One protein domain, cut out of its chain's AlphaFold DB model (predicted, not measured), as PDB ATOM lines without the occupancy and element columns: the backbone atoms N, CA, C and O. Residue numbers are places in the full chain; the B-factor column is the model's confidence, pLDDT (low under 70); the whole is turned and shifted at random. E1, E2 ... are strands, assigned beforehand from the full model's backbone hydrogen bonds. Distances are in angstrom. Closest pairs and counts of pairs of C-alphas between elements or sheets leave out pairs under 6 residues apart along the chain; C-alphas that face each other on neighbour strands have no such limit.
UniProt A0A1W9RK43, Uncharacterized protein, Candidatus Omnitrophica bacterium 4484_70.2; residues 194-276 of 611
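AT A GLANCE: This is residues 194 to 276 of the 611 residues of an uncharacterized protein of Candidatus Omnitrophica bacterium 4484_70.2 (UniProt A0A1W9RK43). With little regular structure, this is an elongated, loosely formed barrel: hairpins E2-E3, E5-E6 and E7-E8 ring one end, and the small antiparallel sheet E4-E1-E9 lies at the other. The 83 printed residues hold nine named strands, E1 to E9 in order, and no named helix; the class is all strand, with 32 residues in named elements. It is compact, radius of gyration of the C-alphas 12.7 A, spanning 37 by 19 by 19 A.

IN THESE COORDINATES: E1 is residues 194 to 196, from C-alpha 194 at (-51.236, 49.123, -56.785); E2 200 to 203, 10.2 A; E3 210 to 213; E4 216 to 218; E5 228 to 230; E6 236 to 238; E7 252 to 255, 10.1 A; E8 263 to 266; E9 272 to 275, 10.3 A, ending with C-alpha 275 at (-55.043, 50.575, -61.774).

HOW THE PARTS SIT: Within hydrogen-bond range are N 217 and O 195 of E4 and E1, 2.7 A; N 274 and O 194 of E9 and E1, 2.8 A; and, in the hairpins, N 213 and O 200, 2.9 A, N 229 and O 237, 2.9 A, and N 264 and O 254, 2.8 A. Closest C-alphas between hairpins are Lys 203 and Phe 264, 5.8 A; Ala 211 and Ile 230, 7.3 A; Phe 237 and Glu 255, 6.5 A. E3 runs on into E4 at 44 degrees.

THE WHOLE: The C-alphas farthest apart, Thr 261 and Arg 276, are 39.8 A apart. The printed part has no cut; the link E6 to E7 is long. Residues 258 to 260 have pLDDT under 70.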
ATOM      1  N   VAL A 194     -51.649  48.645 -58.105       93.81
ATOM      2  CA  VAL A 194     -51.236  49.123 -56.785       93.81
ATOM      3  C   VAL A 194     -52.469  49.250 -55.898       93.81
ATOM      4  O   VAL A 194     -53.583  48.964 -56.331       93.81
ATOM      5  N   GLY A 195     -52.310  49.633 -54.642       94.62
ATOM      6  CA  GLY A 195     -53.455  49.901 -53.778       94.62
ATOM      7  C   GLY A 195     -53.045  50.586 -52.492       94.62
ATOM      8  O   GLY A 195     -51.858  50.688 -52.200       94.62
ATOM      9  N   LYS A 196     -54.010  51.072 -51.722       96.00
ATOM     10  CA  LYS A 196     -53.746  51.689 -50.418       96.00
ATOM     11  C   LYS A 196     -54.862  51.381 -49.436       96.00
ATOM     12  O   LYS A 196     -56.004  51.199 -49.846       96.00
ATOM     13  N   THR A 197     -54.552  51.331 -48.149       96.38
ATOM     14  CA  THR A 197     -55.592  51.236 -47.116       96.38
ATOM     15  C   THR A 197     -56.289  52.582 -46.928       96.38
ATOM     16  O   THR A 197     -55.808  53.629 -47.375       96.38
ATOM     17  N   SER A 198     -57.399  52.592 -46.195       95.31
ATOM     18  CA  SER A 198     -57.849  53.820 -45.531       95.31
ATOM     19  C   SER A 198     -56.771  54.313 -44.554       95.31
ATOM     20  O   SER A 198     -55.915  53.537 -44.126       95.31
ATOM     21  N   LYS A 199     -56.792  55.601 -44.195       94.81
ATOM     22  CA  LYS A 199     -55.954  56.098 -43.096       94.81
ATOM     23  C   LYS A 199     -56.474  55.530 -41.778       94.81
ATOM     24  O   LYS A 199     -57.668  55.628 -41.507       94.81
ATOM     25  N   PHE A 200     -55.587  54.985 -40.960       94.69
ATOM     26  CA  PHE A 200     -55.911  54.478 -39.628       94.69
ATOM     27  C   PHE A 200     -54.824  54.875 -38.634       94.69
ATOM     28  O   PHE A 200     -53.754  55.340 -39.021       94.69
ATOM     29  N   THR A 201     -55.128  54.755 -37.344       94.25
ATOM     30  CA  THR A 201     -54.190  55.079 -36.265       94.25
ATOM     31  C   THR A 201     -53.801  53.794 -35.562       94.25
ATOM     32  O   THR A 201     -54.679  53.029 -35.167       94.25
ATOM     33  N   VAL A 202     -52.501  53.574 -35.409       92.75
ATOM     34  CA  VAL A 202     -51.958  52.547 -34.517       92.75
ATOM     35  C   VAL A 202     -51.515  53.209 -33.226       92.75
ATOM     36  O   VAL A 202     -51.104  54.372 -33.232       92.75
ATOM     37  N   LYS A 203     -51.628  52.468 -32.132       91.56
ATOM     38  CA  LYS A 203     -51.130  52.864 -30.821       91.56
ATOM     39  C   LYS A 203     -50.107  51.845 -30.356       91.56
ATOM     40  O   LYS A 203     -50.160  50.692 -30.801       91.56
ATOM     41  N   ASP A 204     -49.201  52.292 -29.506       90.81
ATOM     42  CA  ASP A 204     -48.313  51.389 -28.794       90.81
ATOM     43  C   ASP A 204     -49.099  50.554 -27.768       90.81
ATOM     44  O   ASP A 204     -50.290  50.774 -27.513       90.81
ATOM     45  N   ASP A 205     -48.424  49.576 -27.182       88.06
ATOM     46  CA  ASP A 205     -48.959  48.679 -26.165       88.06
ATOM     47  C   ASP A 205     -49.382  49.410 -24.879       88.06
ATOM     48  O   ASP A 205     -50.324  48.974 -24.210       88.06
ATOM     49  N   SER A 206     -48.762  50.554 -24.567       85.19
ATOM     50  CA  SER A 206     -49.149  51.408 -23.436       85.19
ATOM     51  C   SER A 206     -50.312  52.368 -23.744       85.19
ATOM     52  O   SER A 206     -50.958  52.889 -22.830       85.19
ATOM     53  N   GLY A 207     -50.619  52.590 -25.027       85.75
ATOM     54  CA  GLY A 207     -51.644  53.516 -25.507       85.75
ATOM     55  C   GLY A 207     -51.272  55.002 -25.410       85.75
ATOM     56  O   GLY A 207     -52.151  55.846 -25.631       85.75
ATOM     57  N   VAL A 208     -50.021  55.313 -25.064       86.81
ATOM     58  CA  VAL A 208     -49.478  56.671 -24.904       86.81
ATOM     59  C   VAL A 208     -48.995  57.231 -26.238       86.81
ATOM     60  O   VAL A 208     -49.224  58.409 -26.519       86.81
ATOM     61  N   ASP A 209     -48.363  56.398 -27.060       90.75
ATOM     62  CA  ASP A 209     -47.829  56.790 -28.356       90.75
ATOM     63  C   ASP A 209     -48.746  56.323 -29.491       90.75
ATOM     64  O   ASP A 209     -49.473  55.327 -29.405       90.75
ATOM     65  N   SER A 210     -48.742  57.072 -30.586       92.00
ATOM     66  CA  SER A 210     -49.551  56.768 -31.752       92.00
ATOM     67  C   SER A 210     -48.912  57.205 -33.051       92.00
ATOM     68  O   SER A 210     -48.049  58.078 -33.111       92.00
ATOM     69  N   ALA A 211     -49.383  56.605 -34.138       92.38
ATOM     70  CA  ALA A 211     -49.086  57.076 -35.474       92.38
ATOM     71  C   ALA A 211     -50.301  56.896 -36.384       92.38
ATOM     72  O   ALA A 211     -50.889  55.815 -36.461       92.38
ATOM     73  N   GLN A 212     -50.660  57.950 -37.117       92.94
ATOM     74  CA  GLN A 212     -51.579  57.833 -38.243       92.94
ATOM     75  C   GLN A 212     -50.810  57.375 -39.483       92.94
ATOM     76  O   GLN A 212     -49.817  57.994 -39.865       92.94
ATOM     77  N   LEU A 213     -51.300  56.329 -40.140       93.25
ATOM     78  CA  LEU A 213     -50.640  55.736 -41.296       93.25
ATOM     79  C   LEU A 213     -51.624  55.256 -42.365       93.25
ATOM     80  O   LEU A 213     -52.837  55.182 -42.157       93.25
ATOM     81  N   GLN A 214     -51.073  54.982 -43.544       94.44
ATOM     82  CA  GLN A 214     -51.762  54.437 -44.705       94.44
ATOM     83  C   GLN A 214     -50.809  53.460 -45.385       94.44
ATOM     84  O   GLN A 214     -49.769  53.876 -45.883       94.44
ATOM     85  N   LEU A 215     -51.161  52.177 -45.397       94.81
ATOM     86  CA  LEU A 215     -50.309  51.149 -45.984       94.81
ATOM     87  C   LEU A 215     -50.455  51.166 -47.505       94.81
ATOM     88  O   LEU A 215     -51.568  51.264 -48.028       94.81
ATOM     89  N   LEU A 216     -49.329  51.042 -48.204       94.69
ATOM     90  CA  LEU A 216     -49.261  51.037 -49.664       94.69
ATOM     91  C   LEU A 216     -49.046  49.615 -50.162       94.69
ATOM     92  O   LEU A 216     -48.102  48.960 -49.746       94.69
ATOM     93  N   TYR A 217     -49.913  49.130 -51.041       92.69
ATOM     94  CA  TYR A 217     -49.878  47.788 -51.617       92.69
ATOM     95  C   TYR A 217     -49.274  47.780 -53.018       92.69
ATOM     96  O   TYR A 217     -49.546  48.674 -53.831       92.69
ATOM     97  N   TRP A 218     -48.555  46.699 -53.324       86.81
ATOM     98  CA  TRP A 218     -48.043  46.418 -54.654       86.81
ATOM     99  C   TRP A 218     -48.389  45.009 -55.139       86.81
ATOM    100  O   TRP A 218     -48.061  44.013 -54.494       86.81
ATOM    101  N   SER A 219     -49.006  44.893 -56.323       82.44
ATOM    102  CA  SER A 219     -49.367  43.583 -56.875       82.44
ATOM    103  C   SER A 219     -48.184  42.709 -57.281       82.44
ATOM    104  O   SER A 219     -48.296  41.488 -57.164       82.44
ATOM    105  N   GLY A 220     -47.059  43.306 -57.694       72.88
ATOM    106  CA  GLY A 220     -45.861  42.558 -58.087       72.88
ATOM    107  C   GLY A 220     -45.302  41.687 -56.959       72.88
ATOM    108  O   GLY A 220     -44.767  40.611 -57.214       72.88
ATOM    109  N   THR A 221     -45.497  42.103 -55.704       74.69
ATOM    110  CA  THR A 221     -45.057  41.360 -54.511       74.69
ATOM    111  C   THR A 221     -46.214  40.764 -53.708       74.69
ATOM    112  O   THR A 221     -45.989  39.930 -52.831       74.69
ATOM    113  N   ARG A 222     -47.460  41.171 -53.999       80.31
ATOM    114  CA  ARG A 222     -48.671  40.862 -53.215       80.31
ATOM    115  C   ARG A 222     -48.533  41.231 -51.728       80.31
ATOM    116  O   ARG A 222     -49.114  40.580 -50.855       80.31
ATOM    117  N   ARG A 223     -47.754  42.272 -51.440       86.69
ATOM    118  CA  ARG A 223     -47.450  42.759 -50.090       86.69
ATOM    119  C   ARG A 223     -47.601  44.271 -50.014       86.69
ATOM    120  O   ARG A 223     -47.699  44.954 -51.038       86.69
ATOM    121  N   THR A 224     -47.634  44.788 -48.792       89.81
ATOM    122  CA  THR A 224     -47.428  46.215 -48.559       89.81
ATOM    123  C   THR A 224     -45.953  46.579 -48.697       89.81
ATOM    124  O   THR A 224     -45.080  45.736 -48.511       89.81
ATOM    125  N   ILE A 225     -45.681  47.839 -49.014       86.75
ATOM    126  CA  ILE A 225     -44.339  48.418 -49.010       86.75
ATOM    127  C   ILE A 225     -43.985  48.787 -47.572       86.75
ATOM    128  O   ILE A 225     -44.816  49.342 -46.848       86.75
ATOM    129  N   SER A 226     -42.756  48.475 -47.167       86.75
ATOM    130  CA  SER A 226     -42.231  48.901 -45.874       86.75
ATOM    131  C   SER A 226     -42.023  50.415 -45.867       86.75
ATOM    132  O   SER A 226     -41.369  50.963 -46.752       86.75
ATOM    133  N   GLN A 227     -42.578  51.095 -44.871       86.06
ATOM    134  CA  GLN A 227     -42.445  52.534 -44.687       86.06
ATOM    135  C   GLN A 227     -41.895  52.818 -43.296       86.06
ATOM    136  O   GLN A 227     -42.356  52.238 -42.310       86.06
ATOM    137  N   ARG A 228     -40.949  53.758 -43.212       87.12
ATOM    138  CA  ARG A 228     -40.496  54.292 -41.930       87.12
ATOM    139  C   ARG A 228     -41.515  55.294 -41.407       87.12
ATOM    140  O   ARG A 228     -41.823  56.290 -42.067       87.12
ATOM    141  N   VAL A 229     -41.999  55.052 -40.198       89.19
ATOM    142  CA  VAL A 229     -42.968  55.904 -39.513       89.19
ATOM    143  C   VAL A 229     -42.302  56.508 -38.289       89.19
ATOM    144  O   VAL A 229     -41.648  55.808 -37.524       89.19
ATOM    145  N   ILE A 230     -42.465  57.819 -38.125       89.19
ATOM    146  CA  ILE A 230     -42.125  58.533 -36.893       89.19
ATOM    147  C   ILE A 230     -43.433  58.741 -36.139       89.19
ATOM    148  O   ILE A 230     -44.400  59.262 -36.712       89.19
ATOM    149  N   THR A 231     -43.474  58.319 -34.886       91.31
ATOM    150  CA  THR A 231     -44.665  58.366 -34.037       91.31
ATOM    151  C   THR A 231     -44.909  59.774 -33.502       91.31
ATOM    152  O   THR A 231     -44.184  60.716 -33.835       91.31
ATOM    153  N   ASP A 232     -46.015  59.987 -32.801       89.81
ATOM    154  CA  ASP A 232     -46.358  61.290 -32.229       89.81
ATOM    155  C   ASP A 232     -45.490  61.608 -31.001       89.81
ATOM    156  O   ASP A 232     -45.257  62.782 -30.715       89.81
ATOM    157  N   TYR A 233     -44.946  60.586 -30.330       89.44
ATOM    158  CA  TYR A 233     -44.033  60.712 -29.190       89.44
ATOM    159  C   TYR A 233     -42.537  60.691 -29.567       89.44
ATOM    160  O   TYR A 233     -41.675  60.863 -28.708       89.44
ATOM    161  N   GLY A 234     -42.217  60.566 -30.859       86.44
ATOM    162  CA  GLY A 234     -40.851  60.701 -31.382       86.44
ATOM    163  C   GLY A 234     -40.076  59.393 -31.519       86.44
ATOM    164  O   GLY A 234     -38.929  59.430 -31.967       86.44
ATOM    165  N   ASP A 235     -40.703  58.258 -31.210       87.38
ATOM    166  CA  ASP A 235     -40.189  56.938 -31.562       87.38
ATOM    167  C   ASP A 235     -40.321  56.703 -33.083       87.38
ATOM    168  O   ASP A 235     -40.911  57.491 -33.836       87.38
ATOM    169  N   SER A 236     -39.742  55.616 -33.581       88.19
ATOM    170  CA  SER A 236     -39.890  55.207 -34.968       88.19
ATOM    171  C   SER A 236     -39.943  53.696 -35.121       88.19
ATOM    172  O   SER A 236     -39.237  52.963 -34.435       88.19
ATOM    173  N   PHE A 237     -40.732  53.241 -36.086       88.75
ATOM    174  CA  PHE A 237     -40.813  51.840 -36.483       88.75
ATOM    175  C   PHE A 237     -40.935  51.731 -38.007       88.75
ATOM    176  O   PHE A 237     -41.256  52.703 -38.699       88.75
ATOM    177  N   ASN A 238     -40.702  50.531 -38.536       87.62
ATOM    178  CA  ASN A 238     -40.995  50.202 -39.928       87.62
ATOM    179  C   ASN A 238     -42.297  49.405 -39.997       87.62
ATOM    180  O   ASN A 238     -42.484  48.460 -39.234       87.62
ATOM    181  N   THR A 239     -43.184  49.743 -40.933       87.50
ATOM    182  CA  THR A 239     -44.434  48.983 -41.131       87.50
ATOM    183  C   THR A 239     -44.188  47.552 -41.609       87.50
ATOM    184  O   THR A 239     -45.070  46.707 -41.482       87.50
ATOM    185  N   GLY A 240     -43.010  47.286 -42.184       82.06
ATOM    186  CA  GLY A 240     -42.675  46.007 -42.791       82.06
ATOM    187  C   GLY A 240     -43.487  45.715 -44.056       82.06
ATOM    188  O   GLY A 240     -44.317  46.509 -44.513       82.06
ATOM    189  N   GLU A 241     -43.229  44.547 -44.638       84.75
ATOM    190  CA  GLU A 241     -43.902  44.071 -45.845       84.75
ATOM    191  C   GLU A 241     -44.992  43.057 -45.493       84.75
ATOM    192  O   GLU A 241     -44.771  41.840 -45.444       84.75
ATOM    193  N   ILE A 242     -46.199  43.560 -45.256       87.50
ATOM    194  CA  ILE A 242     -47.318  42.764 -44.769       87.50
ATOM    195  C   ILE A 242     -47.968  42.033 -45.945       87.50
ATOM    196  O   ILE A 242     -48.295  42.630 -46.974       87.50
ATOM    197  N   LYS A 243     -48.173  40.721 -45.797       86.44
ATOM    198  CA  LYS A 243     -48.845  39.899 -46.810       86.44
ATOM    199  C   LYS A 243     -50.304  40.322 -46.958       86.44
ATOM    200  O   LYS A 243     -51.002  40.526 -45.966       86.44
ATOM    201  N   VAL A 244     -50.766  40.398 -48.205       87.69
ATOM    202  CA  VAL A 244     -52.178  40.623 -48.519       87.69
ATOM    203  C   VAL A 244     -52.827  39.308 -48.940       87.69
ATOM    204  O   VAL A 244     -52.349  38.631 -49.850       87.69
ATOM    205  N   VAL A 245     -53.910  38.946 -48.256       87.06
ATOM    206  CA  VAL A 245     -54.719  37.746 -48.504       87.06
ATOM    207  C   VAL A 245     -56.172  38.193 -48.618       87.06
ATOM    208  O   VAL A 245     -56.642  38.969 -47.791       87.06
ATOM    209  N   ASP A 246     -56.857  37.763 -49.678       88.25
ATOM    210  CA  ASP A 246     -58.271  38.078 -49.932       88.25
ATOM    211  C   ASP A 246     -58.612  39.577 -49.831       88.25
ATOM    212  O   ASP A 246     -59.634  39.979 -49.279       88.25
ATOM    213  N   GLY A 247     -57.727  40.431 -50.354       89.75
ATOM    214  CA  GLY A 247     -57.935  41.880 -50.350       89.75
ATOM    215  C   GLY A 247     -57.576  42.592 -49.049       89.75
ATOM    216  O   GLY A 247     -57.744  43.808 -48.980       89.75
ATOM    217  N   LYS A 248     -57.076  41.881 -48.029       94.50
ATOM    218  CA  LYS A 248     -56.758  42.464 -46.719       94.50
ATOM    219  C   LYS A 248     -55.330  42.185 -46.281       94.50
ATOM    220  O   LYS A 248     -54.766  41.138 -46.589       94.50
ATOM    221  N   THR A 249     -54.743  43.112 -45.534       93.12
ATOM    222  CA  THR A 249     -53.489  42.860 -44.818       93.12
ATOM    223  C   THR A 249     -53.724  41.866 -43.683       93.12
ATOM    224  O   THR A 249     -54.786  41.861 -43.052       93.12
ATOM    225  N   THR A 250     -52.740  41.022 -43.394       88.88
ATOM    226  CA  THR A 250     -52.735  40.234 -42.155       88.88
ATOM    227  C   THR A 250     -52.457  41.135 -40.952       88.88
ATOM    228  O   THR A 250     -51.758  42.139 -41.084       88.88
ATOM    229  N   SER A 251     -52.969  40.777 -39.773       87.94
ATOM    230  CA  SER A 251     -52.548  41.435 -38.532       87.94
ATOM    231  C   SER A 251     -51.062  41.190 -38.280       87.94
ATOM    232  O   SER A 251     -50.566  40.090 -38.536       87.94
ATOM    233  N   TYR A 252     -50.365  42.200 -37.781       86.31
ATOM    234  CA  TYR A 252     -48.921  42.171 -37.568       86.31
ATOM    235  C   TYR A 252     -48.555  43.078 -36.393       86.31
ATOM    236  O   TYR A 252     -49.279  44.028 -36.108       86.31
ATOM    237  N   THR A 253     -47.435  42.809 -35.732       86.81
ATOM    238  CA  THR A 253     -46.917  43.649 -34.652       86.81
ATOM    239  C   THR A 253     -45.519  44.108 -35.032       86.81
ATOM    240  O   THR A 253     -44.675  43.278 -35.356       86.81
ATOM    241  N   ALA A 254     -45.292  45.421 -35.019       85.69
ATOM    242  CA  ALA A 254     -43.978  46.004 -35.257       85.69
ATOM    243  C   ALA A 254     -43.335  46.401 -33.928       85.69
ATOM    244  O   ALA A 254     -43.983  47.032 -33.093       85.69
ATOM    245  N   GLU A 255     -42.061  46.072 -33.765       84.62
ATOM    246  CA  GLU A 255     -41.228  46.554 -32.663       84.62
ATOM    247  C   GLU A 255     -40.649  47.932 -33.001       84.62
ATOM    248  O   GLU A 255     -40.441  48.274 -34.175       84.62
ATOM    249  N   THR A 256     -40.403  48.746 -31.975       82.31
ATOM    250  CA  THR A 256     -39.795  50.066 -32.160       82.31
ATOM    251  C   THR A 256     -38.283  49.990 -32.315       82.31
ATOM    252  O   THR A 256     -37.625  49.060 -31.849       82.31
ATOM    253  N   ALA A 257     -37.706  50.986 -32.990       75.06
ATOM    254  CA  ALA A 257     -36.279  51.006 -33.300       75.06
ATOM    255  C   ALA A 257     -35.384  51.216 -32.064       75.06
ATOM    256  O   ALA A 257     -34.202  50.871 -32.120       75.06
ATOM    257  N   TRP A 258     -35.918  51.802 -30.986       64.31
ATOM    258  CA  TRP A 258     -35.120  52.285 -29.856       64.31
ATOM    259  C   TRP A 258     -35.184  51.410 -28.601       64.31
ATOM    260  O   TRP A 258     -34.163  51.315 -27.924       64.31
ATOM    261  N   ASP A 259     -36.316  50.762 -28.302       65.00
ATOM    262  CA  ASP A 259     -36.477  50.013 -27.039       65.00
ATOM    263  C   ASP A 259     -36.777  48.513 -27.233       65.00
ATOM    264  O   ASP A 259     -36.518  47.728 -26.336       65.00
ATOM    265  N   TRP A 260     -37.265  48.043 -28.388       62.38
ATOM    266  CA  TRP A 260     -37.642  46.625 -28.640       62.38
ATOM    267  C   TRP A 260     -38.696  46.057 -27.654       62.38
ATOM    268  O   TRP A 260     -39.206  44.958 -27.849       62.38
ATOM    269  N   THR A 261     -39.047  46.795 -26.599       70.88
ATOM    270  CA  THR A 261     -40.057  46.471 -25.592       70.88
ATOM    271  C   THR A 261     -41.418  47.055 -25.960       70.88
ATOM    272  O   THR A 261     -42.437  46.412 -25.725       70.88
ATOM    273  N   HIS A 262     -41.434  48.228 -26.599       81.75
ATOM    274  CA  HIS A 262     -42.641  48.850 -27.126       81.75
ATOM    275  C   HIS A 262     -43.021  48.259 -28.476       81.75
ATOM    276  O   HIS A 262     -42.182  48.067 -29.365       81.75
ATOM    277  N   THR A 263     -44.313  47.984 -28.645       88.44
ATOM    278  CA  THR A 263     -44.820  47.370 -29.870       88.44
ATOM    279  C   THR A 263     -46.074  48.056 -30.383       88.44
ATOM    280  O   THR A 263     -46.944  48.468 -29.621       88.44
ATOM    281  N   PHE A 264     -46.187  48.152 -31.706       91.06
ATOM    282  CA  PHE A 264     -47.351  48.695 -32.396       91.06
ATOM    283  C   PHE A 264     -48.103  47.565 -33.085       91.06
ATOM    284  O   PHE A 264     -47.571  46.898 -33.974       91.06
ATOM    285  N   THR A 265     -49.361  47.357 -32.694       90.31
ATOM    286  CA  THR A 265     -50.205  46.320 -33.300       90.31
ATOM    287  C   THR A 265     -50.993  46.884 -34.479       90.31
ATOM    288  O   THR A 265     -51.780  47.822 -34.346       90.31
ATOM    289  N   PHE A 266     -50.810  46.268 -35.643       91.50
ATOM    290  CA  PHE A 266     -51.484  46.593 -36.889       91.50
ATOM    291  C   PHE A 266     -52.695  45.677 -37.059       91.50
ATOM    292  O   PHE A 266     -52.529  44.466 -37.250       91.50
ATOM    293  N   PRO A 267     -53.923  46.219 -37.017       91.44
ATOM    294  CA  PRO A 267     -55.101  45.440 -37.358       91.44
ATOM    295  C   PRO A 267     -55.103  45.085 -38.851       91.44
ATOM    296  O   PRO A 267     -54.479  45.759 -39.670       91.44
ATOM    297  N   SER A 268     -55.864  44.052 -39.217       94.00
ATOM    298  CA  SER A 268     -56.148  43.761 -40.626       94.00
ATOM    299  C   SER A 268     -56.851  44.955 -41.280       94.00
ATOM    300  O   SER A 268     -57.754  45.547 -40.684       94.00
ATOM    301  N   GLN A 269     -56.424  45.325 -42.485       96.25
ATOM    302  CA  GLN A 269     -56.949  46.460 -43.241       96.25
ATOM    303  C   GLN A 269     -57.293  46.049 -44.667       96.25
ATOM    304  O   GLN A 269     -56.543  45.312 -45.304       96.25
ATOM    305  N   GLU A 270     -58.402  46.568 -45.185       96.94
ATOM    306  CA  GLU A 270     -58.796  46.376 -46.582       96.94
ATOM    307  C   GLU A 270     -57.943  47.237 -47.522       96.94
ATOM    308  O   GLU A 270     -57.653  48.403 -47.234       96.94
ATOM    309  N   ILE A 271     -57.541  46.652 -48.651       96.50
ATOM    310  CA  ILE A 271     -56.791  47.328 -49.708       96.50
ATOM    311  C   ILE A 271     -57.759  47.873 -50.758       96.50
ATOM    312  O   ILE A 271     -58.459  47.120 -51.434       96.50
ATOM    313  N   HIS A 272     -57.720  49.188 -50.970       96.12
ATOM    314  CA  HIS A 272     -58.372  49.831 -52.108       96.12
ATOM    315  C   HIS A 272     -57.454  49.736 -53.322       96.12
ATOM    316  O   HIS A 272     -56.447  50.446 -53.409       96.12
ATOM    317  N   TYR A 273     -57.767  48.818 -54.235       93.69
ATOM    318  CA  TYR A 273     -56.974  48.580 -55.439       93.69
ATOM    319  C   TYR A 273     -57.118  49.712 -56.461       93.69
ATOM    320  O   TYR A 273     -58.201  50.240 -56.700       93.69
ATOM    321  N   LEU A 274     -56.002  50.045 -57.103       93.19
ATOM    322  CA  LEU A 274     -55.858  51.103 -58.091       93.19
ATOM    323  C   LEU A 274     -55.153  50.546 -59.328       93.19
ATOM    324  O   LEU A 274     -54.125  49.869 -59.233       93.19
ATOM    325  N   PHE A 275     -55.680  50.885 -60.501       92.38
ATOM    326  CA  PHE A 275     -55.043  50.575 -61.774       92.38
ATOM    327  C   PHE A 275     -54.281  51.793 -62.313       92.38
ATOM    328  O   PHE A 275     -54.846  52.868 -62.508       92.38
ATOM    329  N   ARG A 276     -52.986  51.605 -62.569       92.50
ATOM    330  CA  ARG A 276     -52.005  52.581 -63.069       92.50
ATOM    331  C   ARG A 276     -51.382  52.118 -64.384       92.50
ATOM    332  O   ARG A 276     -50.167  52.154 -64.556       92.50
TER     333      ARG A 276